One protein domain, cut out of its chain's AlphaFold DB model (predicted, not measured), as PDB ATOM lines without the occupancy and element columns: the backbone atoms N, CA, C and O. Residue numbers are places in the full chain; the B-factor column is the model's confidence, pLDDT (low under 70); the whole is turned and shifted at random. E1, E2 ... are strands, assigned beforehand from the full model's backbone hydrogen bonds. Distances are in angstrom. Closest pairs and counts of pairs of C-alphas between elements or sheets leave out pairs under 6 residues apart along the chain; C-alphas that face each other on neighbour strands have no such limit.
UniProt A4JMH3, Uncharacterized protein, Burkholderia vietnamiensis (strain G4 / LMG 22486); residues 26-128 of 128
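What this domain is: This is residues 26 to 128 of the 128 residues of an uncharacterized protein of Burkholderia vietnamiensis (strain G4 / LMG 22486) (UniProt A4JMH3). One strongly twisted sheet of eight strands is folded back on itself, with E6, E5, E4 and E3 in one leaf, E1, E7 and E8 in the other, and E2 as the hinge. The leaves are only partly face to face; E1 and E6 come near each other at one place. The printed part has 103 residues, with E1 to E8 in chain order and no named helix, and is all strand. The sheet's order is E6, E5, E4, E3, E2, E1, E7, E8, all antiparallel. It is compact and rounded, with a radius of gyration of the C-alphas of 12.9 A and spans of 34 by 33 by 26 A.

Where its parts are: Find C-alpha 26 at (213.038, 33.983, 144.369); E1 runs from there to residue 34, 24.8 A. E2, residues 40 to 49, 25.0 A, bends by 57 degrees at residue 46. Read on through E3, residues 60 to 68, 23.8 A; E4, 78 to 84, 19.4 A; E5, 90 to 97, 21.2 A; and E6, 102 to 109, 23.3 A. E7 is residues 114 to 119, 15.6 A, and E8, residues 124 to 127, 10.2 A, ends at C-alpha 127 (223.908, 34.539, 140.086).

How they stand to each other: E1 to E6 form a meander, each strand the antiparallel neighbour of the one before. Look for N 33 and O 41, 2.8 A, between E1 and E2; N 63 and O 44, 2.9 A, between E2 and E3; N 80 and O 62, 2.8 A, between E3 and E4; N 94 and O 81, 2.8 A, between E4 and E5; and N 91 and O 108, 2.8 A, between E5 and E6. E6 and E7 are apart. E7 is instead the neighbour of E1, with N 28 and O 116 at 2.9 A, and makes a hairpin with edge strand E8, with N 117 and O 126 at 2.8 A. Across the folded sheet, the closest C-alphas of E1 and E6, Val 33 and Ile 108, are 6.7 A apart.

The domain as a whole: The C-alphas of Gly 101 and Arg 128, the two farthest apart, are 35.8 A apart. The printed part has no cut and no long link. Mean pLDDT of the printed part is 84.2; look for values under 70 at residues 66 to 77 and residue 88.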
ATOM      1  N   PHE A  26     213.220  32.706 143.677       88.56
ATOM      2  CA  PHE A  26     213.038  33.983 144.369       88.56
ATOM      3  C   PHE A  26     214.364  34.687 144.686       88.56
ATOM      4  O   PHE A  26     215.405  34.033 144.821       88.56
ATOM      5  N   PRO A  27     214.360  36.033 144.754       92.81
ATOM      6  CA  PRO A  27     215.558  36.809 145.041       92.81
ATOM      7  C   PRO A  27     216.000  36.616 146.493       92.81
ATOM      8  O   PRO A  27     215.196  36.685 147.420       92.81
ATOM      9  N   VAL A  28     217.303  36.436 146.687       93.31
ATOM     10  CA  VAL A  28     217.932  36.278 148.002       93.31
ATOM     11  C   VAL A  28     219.260  37.030 148.054       93.31
ATOM     12  O   VAL A  28     219.801  37.452 147.029       93.31
ATOM     13  N   ARG A  29     219.829  37.160 149.253       94.56
ATOM     14  CA  ARG A  29     221.261  37.441 149.425       94.56
ATOM     15  C   ARG A  29     221.938  36.184 149.942       94.56
ATOM     16  O   ARG A  29     221.462  35.614 150.917       94.56
ATOM     17  N   ALA A  30     223.032  35.753 149.328       92.88
ATOM     18  CA  ALA A  30     223.741  34.556 149.771       92.88
ATOM     19  C   ALA A  30     225.249  34.779 149.880       92.88
ATOM     20  O   ALA A  30     225.811  35.644 149.208       92.88
ATOM     21  N   GLY A  31     225.903  33.991 150.726       90.31
ATOM     22  CA  GLY A  31     227.339  34.091 150.943       90.31
ATOM     23  C   GLY A  31     227.919  32.903 151.696       90.31
ATOM     24  O   GLY A  31     227.201  32.072 152.254       90.31
ATOM     25  N   PHE A  32     229.248  32.843 151.689       88.25
ATOM     26  CA  PHE A  32     230.037  31.825 152.370       88.25
ATOM     27  C   PHE A  32     230.551  32.387 153.694       88.25
ATOM     28  O   PHE A  32     231.307  33.360 153.704       88.25
ATOM     29  N   VAL A  33     230.155  31.774 154.806       87.56
ATOM     30  CA  VAL A  33     230.554  32.201 156.152       87.56
ATOM     31  C   VAL A  33     231.526  31.175 156.727       87.56
ATOM     32  O   VAL A  33     231.126  30.030 156.928       87.56
ATOM     33  N   PRO A  34     232.799  31.533 156.960       83.75
ATOM     34  CA  PRO A  34     233.805  30.581 157.413       83.75
ATOM     35  C   PRO A  34     233.529  30.088 158.840       83.75
ATOM     36  O   PRO A  34     233.069  30.842 159.695       83.75
ATOM     37  N   ILE A  35     233.871  28.827 159.090       81.81
ATOM     38  CA  ILE A  35     233.826  28.146 160.385       81.81
ATOM     39  C   ILE A  35     235.273  27.869 160.821       81.81
ATOM     40  O   ILE A  35     236.173  27.701 159.995       81.81
ATOM     41  N   SER A  36     235.527  27.831 162.131       81.00
ATOM     42  CA  SER A  36     236.876  27.679 162.700       81.00
ATOM     43  C   SER A  36     237.601  26.390 162.294       81.00
ATOM     44  O   SER A  36     238.824  26.336 162.350       81.00
ATOM     45  N   ASP A  37     236.870  25.351 161.892       75.94
ATOM     46  CA  ASP A  37     237.421  24.070 161.432       75.94
ATOM     47  C   ASP A  37     237.837  24.081 159.942       75.94
ATOM     48  O   ASP A  37     238.178  23.037 159.374       75.94
ATOM     49  N   GLY A  38     237.793  25.259 159.307       72.44
ATOM     50  CA  GLY A  38     238.120  25.480 157.901       72.44
ATOM     51  C   GLY A  38     236.977  25.172 156.930       72.44
ATOM     52  O   GLY A  38     237.166  25.315 155.722       72.44
ATOM     53  N   SER A  39     235.808  24.747 157.420       79.31
ATOM     54  CA  SER A  39     234.596  24.631 156.605       79.31
ATOM     55  C   SER A  39     233.868  25.978 156.490       79.31
ATOM     56  O   SER A  39     234.302  26.989 157.046       79.31
ATOM     57  N   TYR A  40     232.778  26.027 155.726       78.88
ATOM     58  CA  TYR A  40     231.919  27.207 155.634       78.88
ATOM     59  C   TYR A  40     230.438  26.844 155.707       78.88
ATOM     60  O   TYR A  40     230.016  25.772 155.261       78.88
ATOM     61  N   HIS A  41     229.641  27.789 156.200       84.44
ATOM     62  CA  HIS A  41     228.206  27.839 155.976       84.44
ATOM     63  C   HIS A  41     227.910  28.489 154.625       84.44
ATOM     64  O   HIS A  41     228.420  29.570 154.330       84.44
ATOM     65  N   VAL A  42     227.044  27.870 153.824       88.12
ATOM     66  CA  VAL A  42     226.343  28.584 152.743       88.12
ATOM     67  C   VAL A  42     225.087  29.181 153.351       88.12
ATOM     68  O   VAL A  42     224.155  28.443 153.664       88.12
ATOM     69  N   VAL A  43     225.083  30.493 153.561       92.06
ATOM     70  CA  VAL A  43     223.948  31.195 154.165       92.06
ATOM     71  C   VAL A  43     223.140  31.877 153.081       92.06
ATOM     72  O   VAL A  43     223.703  32.545 152.214       92.06
ATOM     73  N   ILE A  44     221.822  31.729 153.153       92.94
ATOM     74  CA  ILE A  44     220.861  32.374 152.266       92.94
ATOM     75  C   ILE A  44     219.892  33.186 153.125       92.94
ATOM     76  O   ILE A  44     219.303  32.684 154.082       92.94
ATOM     77  N   LEU A  45     219.758  34.460 152.776       94.62
ATOM     78  CA  LEU A  45     218.935  35.453 153.448       94.62
ATOM     79  C   LEU A  45     217.752  35.791 152.544       94.62
ATOM     80  O   LEU A  45     217.947  36.310 151.436       94.62
ATOM     81  N   THR A  46     216.541  35.496 153.009       93.81
ATOM     82  CA  THR A  46     215.303  35.866 152.313       93.81
ATOM     83  C   THR A  46     214.765  37.181 152.878       93.81
ATOM     84  O   THR A  46     215.332  37.733 153.820       93.81
ATOM     85  N   GLN A  47     213.718  37.732 152.266       92.75
ATOM     86  CA  GLN A  47     213.036  38.939 152.758       92.75
ATOM     87  C   GLN A  47     211.728  38.612 153.491       92.75
ATOM     88  O   GLN A  47     211.080  39.511 154.025       92.75
ATOM     89  N   ASP A  48     211.344  37.338 153.544       91.75
ATOM     90  CA  ASP A  48     210.128  36.903 154.225       91.75
ATOM     91  C   ASP A  48     210.283  37.073 155.734       91.75
ATOM     92  O   ASP A  48     211.390  36.976 156.260       91.75
ATOM     93  N   ALA A  49     209.189  37.327 156.446       93.69
ATOM     94  CA  ALA A  49     209.226  37.422 157.902       93.69
ATOM     95  C   ALA A  49     209.578  36.061 158.531       93.69
ATOM     96  O   ALA A  49     209.107  35.016 158.078       93.69
ATOM     97  N   ALA A  50     210.388  36.073 159.588       94.94
ATOM     98  CA  ALA A  50     210.631  34.881 160.390       94.94
ATOM     99  C   ALA A  50     209.493  34.655 161.400       94.94
ATOM    100  O   ALA A  50     209.053  35.598 162.052       94.94
ATOM    101  N   ASP A  51     209.082  33.396 161.576       89.88
ATOM    102  CA  ASP A  51     208.000  32.995 162.500       89.88
ATOM    103  C   ASP A  51     208.475  32.023 163.603       89.88
ATOM    104  O   ASP A  51     207.694  31.384 164.303       89.88
ATOM    105  N   ALA A  52     209.791  31.860 163.771       89.69
ATOM    106  CA  ALA A  52     210.324  31.003 164.825       89.69
ATOM    107  C   ALA A  52     210.464  31.771 166.149       89.69
ATOM    108  O   ALA A  52     210.915  32.915 166.182       89.69
ATOM    109  N   THR A  53     210.154  31.113 167.269       91.88
ATOM    110  CA  THR A  53     210.136  31.722 168.615       91.88
ATOM    111  C   THR A  53     211.490  32.256 169.091       91.88
ATOM    112  O   THR A  53     211.540  33.091 169.991       91.88
ATOM    113  N   TYR A  54     212.592  31.790 168.501       92.12
ATOM    114  CA  TYR A  54     213.950  32.265 168.789       92.12
ATOM    115  C   TYR A  54     214.388  33.460 167.922       92.12
ATOM    116  O   TYR A  54     215.500  33.977 168.087       92.12
ATOM    117  N   CYS A  55     213.541  33.905 166.995       93.94
ATOM    118  CA  CYS A  55     213.785  35.067 166.151       93.94
ATOM    119  C   CYS A  55     213.313  36.342 166.842       93.94
ATOM    120  O   CYS A  55     212.295  36.351 167.531       93.94
ATOM    121  N   ALA A  56     214.067  37.430 166.680       92.81
ATOM    122  CA  ALA A  56     213.630  38.712 167.214       92.81
ATOM    123  C   ALA A  56     212.500  39.294 166.350       92.81
ATOM    124  O   ALA A  56     212.381  38.988 165.162       92.81
ATOM    125  N   ALA A  57     211.680  40.165 166.938       92.50
ATOM    126  CA  ALA A  57     210.638  40.862 166.195       92.50
ATOM    127  C   ALA A  57     211.244  41.667 165.031       92.50
ATOM    128  O   ALA A  57     212.251  42.355 165.201       92.50
ATOM    129  N   GLY A  58     210.622  41.573 163.853       92.06
ATOM    130  CA  GLY A  58     211.093  42.235 162.634       92.06
ATOM    131  C   GLY A  58     212.257  41.535 161.928       92.06
ATOM    132  O   GLY A  58     212.781  42.084 160.966       92.06
ATOM    133  N   TRP A  59     212.674  40.348 162.381       95.75
ATOM    134  CA  TRP A  59     213.673  39.552 161.669       95.75
ATOM    135  C   TRP A  59     213.072  38.816 160.472       95.75
ATOM    136  O   TRP A  59     211.889  38.470 160.447       95.75
ATOM    137  N   HIS A  60     213.931  38.538 159.501       95.75
ATOM    138  CA  HIS A  60     213.591  37.851 158.265       95.75
ATOM    139  C   HIS A  60     214.043  36.393 158.296       95.75
ATOM    140  O   HIS A  60     214.976  36.033 159.018       95.75
ATOM    141  N   ALA A  61     213.398  35.541 157.510       94.69
ATOM    142  CA  ALA A  61     213.760  34.144 157.377       94.69
ATOM    143  C   ALA A  61     215.107  33.980 156.656       94.69
ATOM    144  O   ALA A  61     215.526  34.773 155.806       94.69
ATOM    145  N   GLY A  62     215.811  32.913 157.008       93.81
ATOM    146  CA  GLY A  62     217.046  32.531 156.350       93.81
ATOM    147  C   GLY A  62     217.323  31.049 156.524       93.81
ATOM    148  O   GLY A  62     216.638  30.346 157.265       93.81
ATOM    149  N   LEU A  63     218.334  30.562 155.826       90.88
ATOM    150  CA  LEU A  63     218.711  29.156 155.875       90.88
ATOM    151  C   LEU A  63     220.218  28.986 155.715       90.88
ATOM    152  O   LEU A  63     220.885  29.728 154.991       90.88
ATOM    153  N   ILE A  64     220.740  27.977 156.399       88.56
ATOM    154  CA  ILE A  64     222.078  27.440 156.179       88.56
ATOM    155  C   ILE A  64     221.887  26.223 155.293       88.56
ATOM    156  O   ILE A  64     221.275  25.260 155.730       88.56
ATOM    157  N   GLN A  65     222.379  26.257 154.061       78.06
ATOM    158  CA  GLN A  65     222.185  25.146 153.133       78.06
ATOM    159  C   GLN A  65     223.206  24.022 153.360       78.06
ATOM    160  O   GLN A  65     222.887  22.852 153.215       78.06
ATOM    161  N   ALA A  66     224.443  24.338 153.735       66.25
ATOM    162  CA  ALA A  66     225.465  23.320 153.973       66.25
ATOM    163  C   ALA A  66     226.472  23.766 155.032       66.25
ATOM    164  O   ALA A  66     226.750  24.959 155.155       66.25
ATOM    165  N   GLN A  67     227.049  22.788 155.737       56.41
ATOM    166  CA  GLN A  67     228.363  22.888 156.375       56.41
ATOM    167  C   GLN A  67     229.338  22.106 155.499       56.41
ATOM    168  O   GLN A  67     229.300  20.877 155.438       56.41
ATOM    169  N   ALA A  68     230.154  22.815 154.732       52.50
ATOM    170  CA  ALA A  68     230.916  22.221 153.647       52.50
ATOM    171  C   ALA A  68     232.417  22.483 153.823       52.50
ATOM    172  O   ALA A  68     232.850  23.629 153.869       52.50
ATOM    173  N   LYS A  69     233.239  21.422 153.829       47.00
ATOM    174  CA  LYS A  69     234.662  21.519 153.422       47.00
ATOM    175  C   LYS A  69     234.809  21.584 151.890       47.00
ATOM    176  O   LYS A  69     235.876  21.881 151.371       47.00
ATOM    177  N   SER A  70     233.729  21.276 151.164       48.62
ATOM    178  CA  SER A  70     233.592  21.263 149.703       48.62
ATOM    179  C   SER A  70     232.101  21.399 149.354       48.62
ATOM    180  O   SER A  70     231.265  20.889 150.099       48.62
ATOM    181  N   LEU A  71     231.764  22.011 148.207       49.94
ATOM    182  CA  LEU A  71     230.388  22.244 147.708       49.94
ATOM    183  C   LEU A  71     229.533  20.963 147.523       49.94
ATOM    184  O   LEU A  71     228.419  21.037 147.017       49.94
ATOM    185  N   LYS A  72     230.058  19.783 147.876       46.66
ATOM    186  CA  LYS A  72     229.422  18.464 147.736       46.66
ATOM    187  C   LYS A  72     229.063  17.802 149.079       46.66
ATOM    188  O   LYS A  72     228.761  16.613 149.094       46.66
ATOM    189  N   GLY A  73     229.178  18.517 150.202       42.62
ATOM    190  CA  GLY A  73     228.817  17.999 151.529       42.62
ATOM    191  C   GLY A  73     227.301  17.818 151.712       42.62
ATOM    192  O   GLY A  73     226.533  18.398 150.945       42.62
ATOM    193  N   PRO A  74     226.856  17.022 152.706       44.97
ATOM    194  CA  PRO A  74     225.435  16.860 152.992       44.97
ATOM    195  C   PRO A  74     224.809  18.220 153.317       44.97
ATOM    196  O   PRO A  74     225.343  18.993 154.118       44.97
ATOM    197  N   ILE A  75     223.682  18.506 152.670       51.19
ATOM    198  CA  ILE A  75     222.878  19.692 152.940       51.19
ATOM    199  C   ILE A  75     222.274  19.509 154.333       51.19
ATOM    200  O   ILE A  75     221.439  18.633 154.548       51.19
ATOM    201  N   VAL A  76     222.733  20.307 155.296       60.75
ATOM    202  CA  VAL A  76     222.109  20.412 156.618       60.75
ATOM    203  C   VAL A  76     221.321  21.705 156.579       60.75
ATOM    204  O   VAL A  76     221.861  22.758 156.911       60.75
ATOM    205  N   ALA A  77     220.088  21.629 156.076       65.06
ATOM    206  CA  ALA A  77     219.201  22.775 155.938       65.06
ATOM    207  C   ALA A  77     218.722  23.249 157.321       65.06
ATOM    208  O   ALA A  77     217.610  22.944 157.751       65.06
ATOM    209  N   ASN A  78     219.573  23.978 158.047       77.62
ATOM    210  CA  ASN A  78     219.158  24.620 159.289       77.62
ATOM    211  C   ASN A  78     218.403  25.899 158.933       77.62
ATOM    212  O   ASN A  78     218.996  26.876 158.463       77.62
ATOM    213  N   VAL A  79     217.091  25.881 159.162       88.19
ATOM    214  CA  VAL A  79     216.244  27.066 159.039       88.19
ATOM    215  C   VAL A  79     216.553  28.011 160.195       88.19
ATOM    216  O   VAL A  79     216.659  27.621 161.361       88.19
ATOM    217  N   GLY A  80     216.719  29.278 159.860       93.38
ATOM    218  CA  GLY A  80     217.081  30.321 160.790       93.38
ATOM    219  C   GLY A  80     216.396  31.630 160.455       93.38
ATOM    220  O   GLY A  80     215.430  31.702 159.695       93.38
ATOM    221  N   CYS A  81     216.920  32.683 161.048       96.12
ATOM    222  CA  CYS A  81     216.464  34.031 160.823       96.12
ATOM    223  C   CYS A  81     217.608  35.007 160.973       96.12
ATOM    224  O   CYS A  81     218.604  34.734 161.648       96.12
ATOM    225  N   TRP A  82     217.450  36.154 160.336       96.06
ATOM    226  CA  TRP A  82     218.457  37.184 160.320       96.06
ATOM    227  C   TRP A  82     217.858  38.565 160.528       96.06
ATOM    228  O   TRP A  82     216.692  38.822 160.228       96.06
ATOM    229  N   GLY A  83     218.693  39.455 161.037       94.56
ATOM    230  CA  GLY A  83     218.389  40.868 161.173       94.56
ATOM    231  C   GLY A  83     219.671  41.683 161.155       94.56
ATOM    232  O   GLY A  83     220.779  41.134 161.224       94.56
ATOM    233  N   ASP A  84     219.521  42.997 161.065       86.00
ATOM    234  CA  ASP A  84     220.656  43.907 161.160       86.00
ATOM    235  C   ASP A  84     221.327  43.748 162.530       86.00
ATOM    236  O   ASP A  84     220.669  43.709 163.574       86.00
ATOM    237  N   ALA A  85     222.653  43.608 162.532       79.19
ATOM    238  CA  ALA A  85     223.411  43.616 163.773       79.19
ATOM    239  C   ALA A  85     223.634  45.060 164.252       79.19
ATOM    240  O   ALA A  85     223.356  46.032 163.555       79.19
ATOM    241  N   GLN A  86     224.227  45.210 165.438       70.75
ATOM    242  CA  GLN A  86     224.565  46.522 166.008       70.75
ATOM    243  C   GLN A  86     225.581  47.326 165.170       70.75
ATOM    244  O   GLN A  86     225.754  48.521 165.398       70.75
ATOM    245  N   SER A  87     226.259  46.684 164.211       71.19
ATOM    246  CA  SER A  87     227.192  47.324 163.284       71.19
ATOM    247  C   SER A  87     226.572  47.421 161.885       71.19
ATOM    248  O   SER A  87     226.051  46.415 161.402       71.19
ATOM    249  N   PRO A  88     226.693  48.568 161.186       66.88
ATOM    250  CA  PRO A  88     226.023  48.844 159.906       66.88
ATOM    251  C   PRO A  88     226.455  47.951 158.729       66.88
ATOM    252  O   PRO A  88     225.925  48.082 157.630       66.88
ATOM    253  N   GLN A  89     227.417  47.050 158.932       82.44
ATOM    254  CA  GLN A  89     227.872  46.085 157.926       82.44
ATOM    255  C   GLN A  89     227.760  44.634 158.392       82.44
ATOM    256  O   GLN A  89     228.146  43.729 157.660       82.44
ATOM    257  N   SER A  90     227.243  44.389 159.594       90.38
ATOM    258  CA  SER A  90     227.103  43.042 160.130       90.38
ATOM    259  C   SER A  90     225.638  42.629 160.139       90.38
ATOM    260  O   SER A  90     224.755  43.399 160.496       90.38
ATOM    261  N   ILE A  91     225.391  41.378 159.781       93.94
ATOM    262  CA  ILE A  91     224.089  40.726 159.862       93.94
ATOM    263  C   ILE A  91     224.178  39.705 160.986       93.94
ATOM    264  O   ILE A  91     225.140  38.943 161.055       93.94
ATOM    265  N   SER A  92     223.201  39.697 161.881       94.88
ATOM    266  CA  SER A  92     223.071  38.631 162.867       94.88
ATOM    267  C   SER A  92     222.264  37.497 162.258       94.88
ATOM    268  O   SER A  92     221.194  37.750 161.713       94.88
ATOM    269  N   PHE A  93     222.737  36.259 162.378       94.50
ATOM    270  CA  PHE A  93     221.998  35.071 161.961       94.50
ATOM    271  C   PHE A  93     221.811  34.127 163.146       94.50
ATOM    272  O   PHE A  93     222.784  33.748 163.797       94.50
ATOM    273  N   ARG A  94     220.563  33.727 163.409       94.94
ATOM    274  CA  ARG A  94     220.189  32.744 164.434       94.94
ATOM    275  C   ARG A  94     219.576  31.509 163.814       94.94
ATOM    276  O   ARG A  94     218.791  31.608 162.879       94.94
ATOM    277  N   TYR A  95     219.860  30.353 164.395       92.62
ATOM    278  CA  TYR A  95     219.208  29.097 164.043       92.62
ATOM    279  C   TYR A  95     219.155  28.167 165.250       92.62
ATOM    280  O   TYR A  95     219.926  28.321 166.200       92.62
ATOM    281  N   PHE A  96     218.251  27.192 165.209       89.38
ATOM    282  CA  PHE A  96     218.238  26.112 166.185       89.38
ATOM    283  C   PHE A  96     219.164  24.987 165.713       89.38
ATOM    284  O   PHE A  96     218.938  24.377 164.670       89.38
ATOM    285  N   ASP A  97     220.220  24.723 166.470       85.38
ATOM    286  CA  ASP A  97     221.128  23.610 166.227       85.38
ATOM    287  C   ASP A  97     220.561  22.353 166.895       85.38
ATOM    288  O   ASP A  97     220.579  22.221 168.121       85.38
ATOM    289  N   LEU A  98     220.042  21.432 166.079       80.44
ATOM    290  CA  LEU A  98     219.466  20.170 166.548       80.44
ATOM    291  C   LEU A  98     220.500  19.265 167.230       80.44
ATOM    292  O   LEU A  98     220.144  18.534 168.151       80.44
ATOM    293  N   ALA A  99     221.765  19.309 166.804       79.56
ATOM    294  CA  ALA A  99     222.820  18.477 167.377       79.56
ATOM    295  C   ALA A  99     223.273  19.016 168.738       79.56
ATOM    296  O   ALA A  99     223.503  18.245 169.668       79.56
ATOM    297  N   ALA A 100     223.370  20.342 168.868       81.81
ATOM    298  CA  ALA A 100     223.693  20.995 170.134       81.81
ATOM    299  C   ALA A 100     222.478  21.164 171.067       81.81
ATOM    300  O   ALA A 100     222.661  21.502 172.236       81.81
ATOM    301  N   GLY A 101     221.255  20.965 170.566       86.50
ATOM    302  CA  GLY A 101     220.014  21.104 171.327       86.50
ATOM    303  C   GLY A 101     219.712  22.541 171.759       86.50
ATOM    304  O   GLY A 101     219.177  22.751 172.847       86.50
ATOM    305  N   GLY A 102     220.073  23.545 170.955       90.75
ATOM    306  CA  GLY A 102     219.903  24.941 171.358       90.75
ATOM    307  C   GLY A 102     220.067  25.963 170.243       90.75
ATOM    308  O   GLY A 102     220.509  25.658 169.138       90.75
ATOM    309  N   VAL A 103     219.715  27.212 170.553       93.25
ATOM    310  CA  VAL A 103     219.847  28.336 169.618       93.25
ATOM    311  C   VAL A 103     221.312  28.753 169.518       93.25
ATOM    312  O   VAL A 103     221.992  28.949 170.527       93.25
ATOM    313  N   LYS A 104     221.789  28.908 168.287       91.94
ATOM    314  CA  LYS A 104     223.104  29.453 167.958       91.94
ATOM    315  C   LYS A 104     222.930  30.775 167.231       91.94
ATOM    316  O   LYS A 104     221.973  30.956 166.482       91.94
ATOM    317  N   GLU A 105     223.881  31.676 167.441       92.75
ATOM    318  CA  GLU A 105     223.960  32.965 166.763       92.75
ATOM    319  C   GLU A 105     225.382  33.176 166.249       92.75
ATOM    320  O   GLU A 105     226.349  32.830 166.931       92.75
ATOM    321  N   PHE A 106     225.508  33.743 165.055       90.94
ATOM    322  CA  PHE A 106     226.781  34.226 164.537       90.94
ATOM    323  C   PHE A 106     226.586  35.480 163.686       90.94
ATOM    324  O   PHE A 106     225.496  35.761 163.181       90.94
ATOM    325  N   SER A 107     227.670  36.236 163.528       92.31
ATOM    326  CA  SER A 107     227.704  37.438 162.702       92.31
ATOM    327  C   SER A 107     228.198  37.126 161.295       92.31
ATOM    328  O   SER A 107     229.155  36.375 161.098       92.31
ATOM    329  N   ILE A 108     227.560  37.747 160.314       92.31
ATOM    330  CA  ILE A 108     227.897  37.672 158.900       92.31
ATOM    331  C   ILE A 108     228.325  39.061 158.457       92.31
ATOM    332  O   ILE A 108     227.624  40.040 158.704       92.31
ATOM    333  N   ASP A 109     229.449  39.148 157.757       91.62
ATOM    334  CA  ASP A 109     229.825  40.364 157.047       91.62
ATOM    335  C   ASP A 109     228.869  40.566 155.863       91.62
ATOM    336  O   ASP A 109     228.929  39.858 154.853       91.62
ATOM    337  N   GLY A 110     227.960  41.529 155.997       89.25
ATOM    338  CA  GLY A 110     226.959  41.862 154.993       89.25
ATOM    339  C   GLY A 110     227.568  42.303 153.661       89.25
ATOM    340  O   GLY A 110     226.913  42.125 152.631       89.25
ATOM    341  N   GLY A 111     228.810  42.805 153.658       89.50
ATOM    342  CA  GLY A 111     229.563  43.150 152.450       89.50
ATOM    343  C   GLY A 111     230.009  41.933 151.635       89.50
ATOM    344  O   GLY A 111     230.296  42.064 150.448       89.50
ATOM    345  N   LYS A 112     230.013  40.734 152.233       88.81
ATOM    346  CA  LYS A 112     230.319  39.465 151.548       88.81
ATOM    347  C   LYS A 112     229.086  38.762 150.983       88.81
ATOM    348  O   LYS A 112     229.216  37.715 150.350       88.81
ATOM    349  N   MET A 113     227.896  39.316 151.212       91.38
ATOM    350  CA  MET A 113     226.642  38.746 150.728       91.38
ATOM    351  C   MET A 113     226.329  39.269 149.329       91.38
ATOM    352  O   MET A 113     226.216  40.475 149.118       91.38
ATOM    353  N   MET A 114     226.126  38.357 148.384       93.25
ATOM    354  CA  MET A 114     225.849  38.681 146.987       93.25
ATOM    355  C   MET A 114     224.356  38.536 146.680       93.25
ATOM    356  O   MET A 114     223.717  37.620 147.207       93.25
ATOM    357  N   PRO A 115     223.779  39.404 145.830       94.38
ATOM    358  CA  PRO A 115     222.436  39.190 145.309       94.38
ATOM    359  C   PRO A 115     222.424  37.934 144.433       94.38
ATOM    360  O   PRO A 115     223.226  37.796 143.513       94.38
ATOM    361  N   MET A 116     221.511  37.017 144.726       93.62
ATOM    362  CA  MET A 116     221.374  35.736 144.035       93.62
ATOM    363  C   MET A 116     219.889  35.433 143.813       93.62
ATOM    364  O   MET A 116     219.004  36.096 144.356       93.62
ATOM    365  N   THR A 117     219.617  34.399 143.029       91.56
ATOM    366  CA  THR A 117     218.298  33.778 142.910       91.56
ATOM    367  C   THR A 117     218.369  32.375 143.498       91.56
ATOM    368  O   THR A 117     219.288  31.626 143.167       91.56
ATOM    369  N   TYR A 118     217.423  32.017 144.360       88.69
ATOM    370  CA  TYR A 118     217.331  30.685 144.951       88.69
ATOM    371  C   TYR A 118     216.149  29.914 144.370       88.69
ATOM    372  O   TYR A 118     215.044  30.444 144.295       88.69
ATOM    373  N   GLU A 119     216.393  28.675 143.951       88.12
ATOM    374  CA  GLU A 119     215.384  27.725 143.483       88.12
ATOM    375  C   GLU A 119     215.130  26.686 144.574       88.12
ATOM    376  O   GLU A 119     215.963  25.809 144.793       88.12
ATOM    377  N   TRP A 120     213.996  26.775 145.270       82.19
ATOM    378  CA  TRP A 120     213.763  25.969 146.476       82.19
ATOM    379  C   TRP A 120     213.578  24.477 146.197       82.19
ATOM    380  O   TRP A 120     213.950  23.652 147.020       82.19
ATOM    381  N   ARG A 121     213.044  24.105 145.025       80.25
ATOM    382  CA  ARG A 121     212.831  22.690 144.668       80.25
ATOM    383  C   ARG A 121     214.128  21.914 144.485       80.25
ATOM    384  O   ARG A 121     214.175  20.719 144.752       80.25
ATOM    385  N   THR A 122     215.141  22.579 143.939       82.00
ATOM    386  CA  THR A 122     216.456  21.984 143.672       82.00
ATOM    387  C   THR A 122     217.490  22.412 144.706       82.00
ATOM    388  O   THR A 122     218.615  21.917 144.678       82.00
ATOM    389  N   GLU A 123     217.111  23.342 145.586       82.00
ATOM    390  CA  GLU A 123     217.966  24.024 146.546       82.00
ATOM    391  C   GLU A 123     219.204  24.630 145.869       82.00
ATOM    392  O   GLU A 123     220.330  24.489 146.335       82.00
ATOM    393  N   ARG A 124     219.036  25.282 144.715       83.38
ATOM    394  CA  ARG A 124     220.165  25.837 143.950       83.38
ATOM    395  C   ARG A 124     220.203  27.350 143.997       83.38
ATOM    396  O   ARG A 124     219.184  28.021 143.868       83.38
ATOM    397  N   LEU A 125     221.420  27.874 144.103       85.69
ATOM    398  CA  LEU A 125     221.716  29.291 143.953       85.69
ATOM    399  C   LEU A 125     222.197  29.600 142.537       85.69
ATOM    400  O   LEU A 125     223.048  28.901 141.984       85.69
ATOM    401  N   PHE A 126     221.686  30.695 141.991       86.50
ATOM    402  CA  PHE A 126     222.051  31.235 140.691       86.50
ATOM    403  C   PHE A 126     222.492  32.694 140.855       86.50
ATOM    404  O   PHE A 126     221.822  33.439 141.576       86.50
ATOM    405  N   PRO A 127     223.586  33.122 140.204       88.88
ATOM    406  CA  PRO A 127     223.908  34.539 140.086       88.88
ATOM    407  C   PRO A 127     222.726  35.312 139.496       88.88
ATOM    408  O   PRO A 127     222.035  34.793 138.613       88.88
ATOM    409  N   ARG A 128     222.482  36.515 140.017       80.62
ATOM    410  CA  ARG A 128     221.476  37.435 139.479       80.62
ATOM    411  C   ARG A 128     222.063  38.311 138.378       80.62
ATOM    412  O   ARG A 128     223.246  38.693 138.510       80.62
TER     413      ARG A 128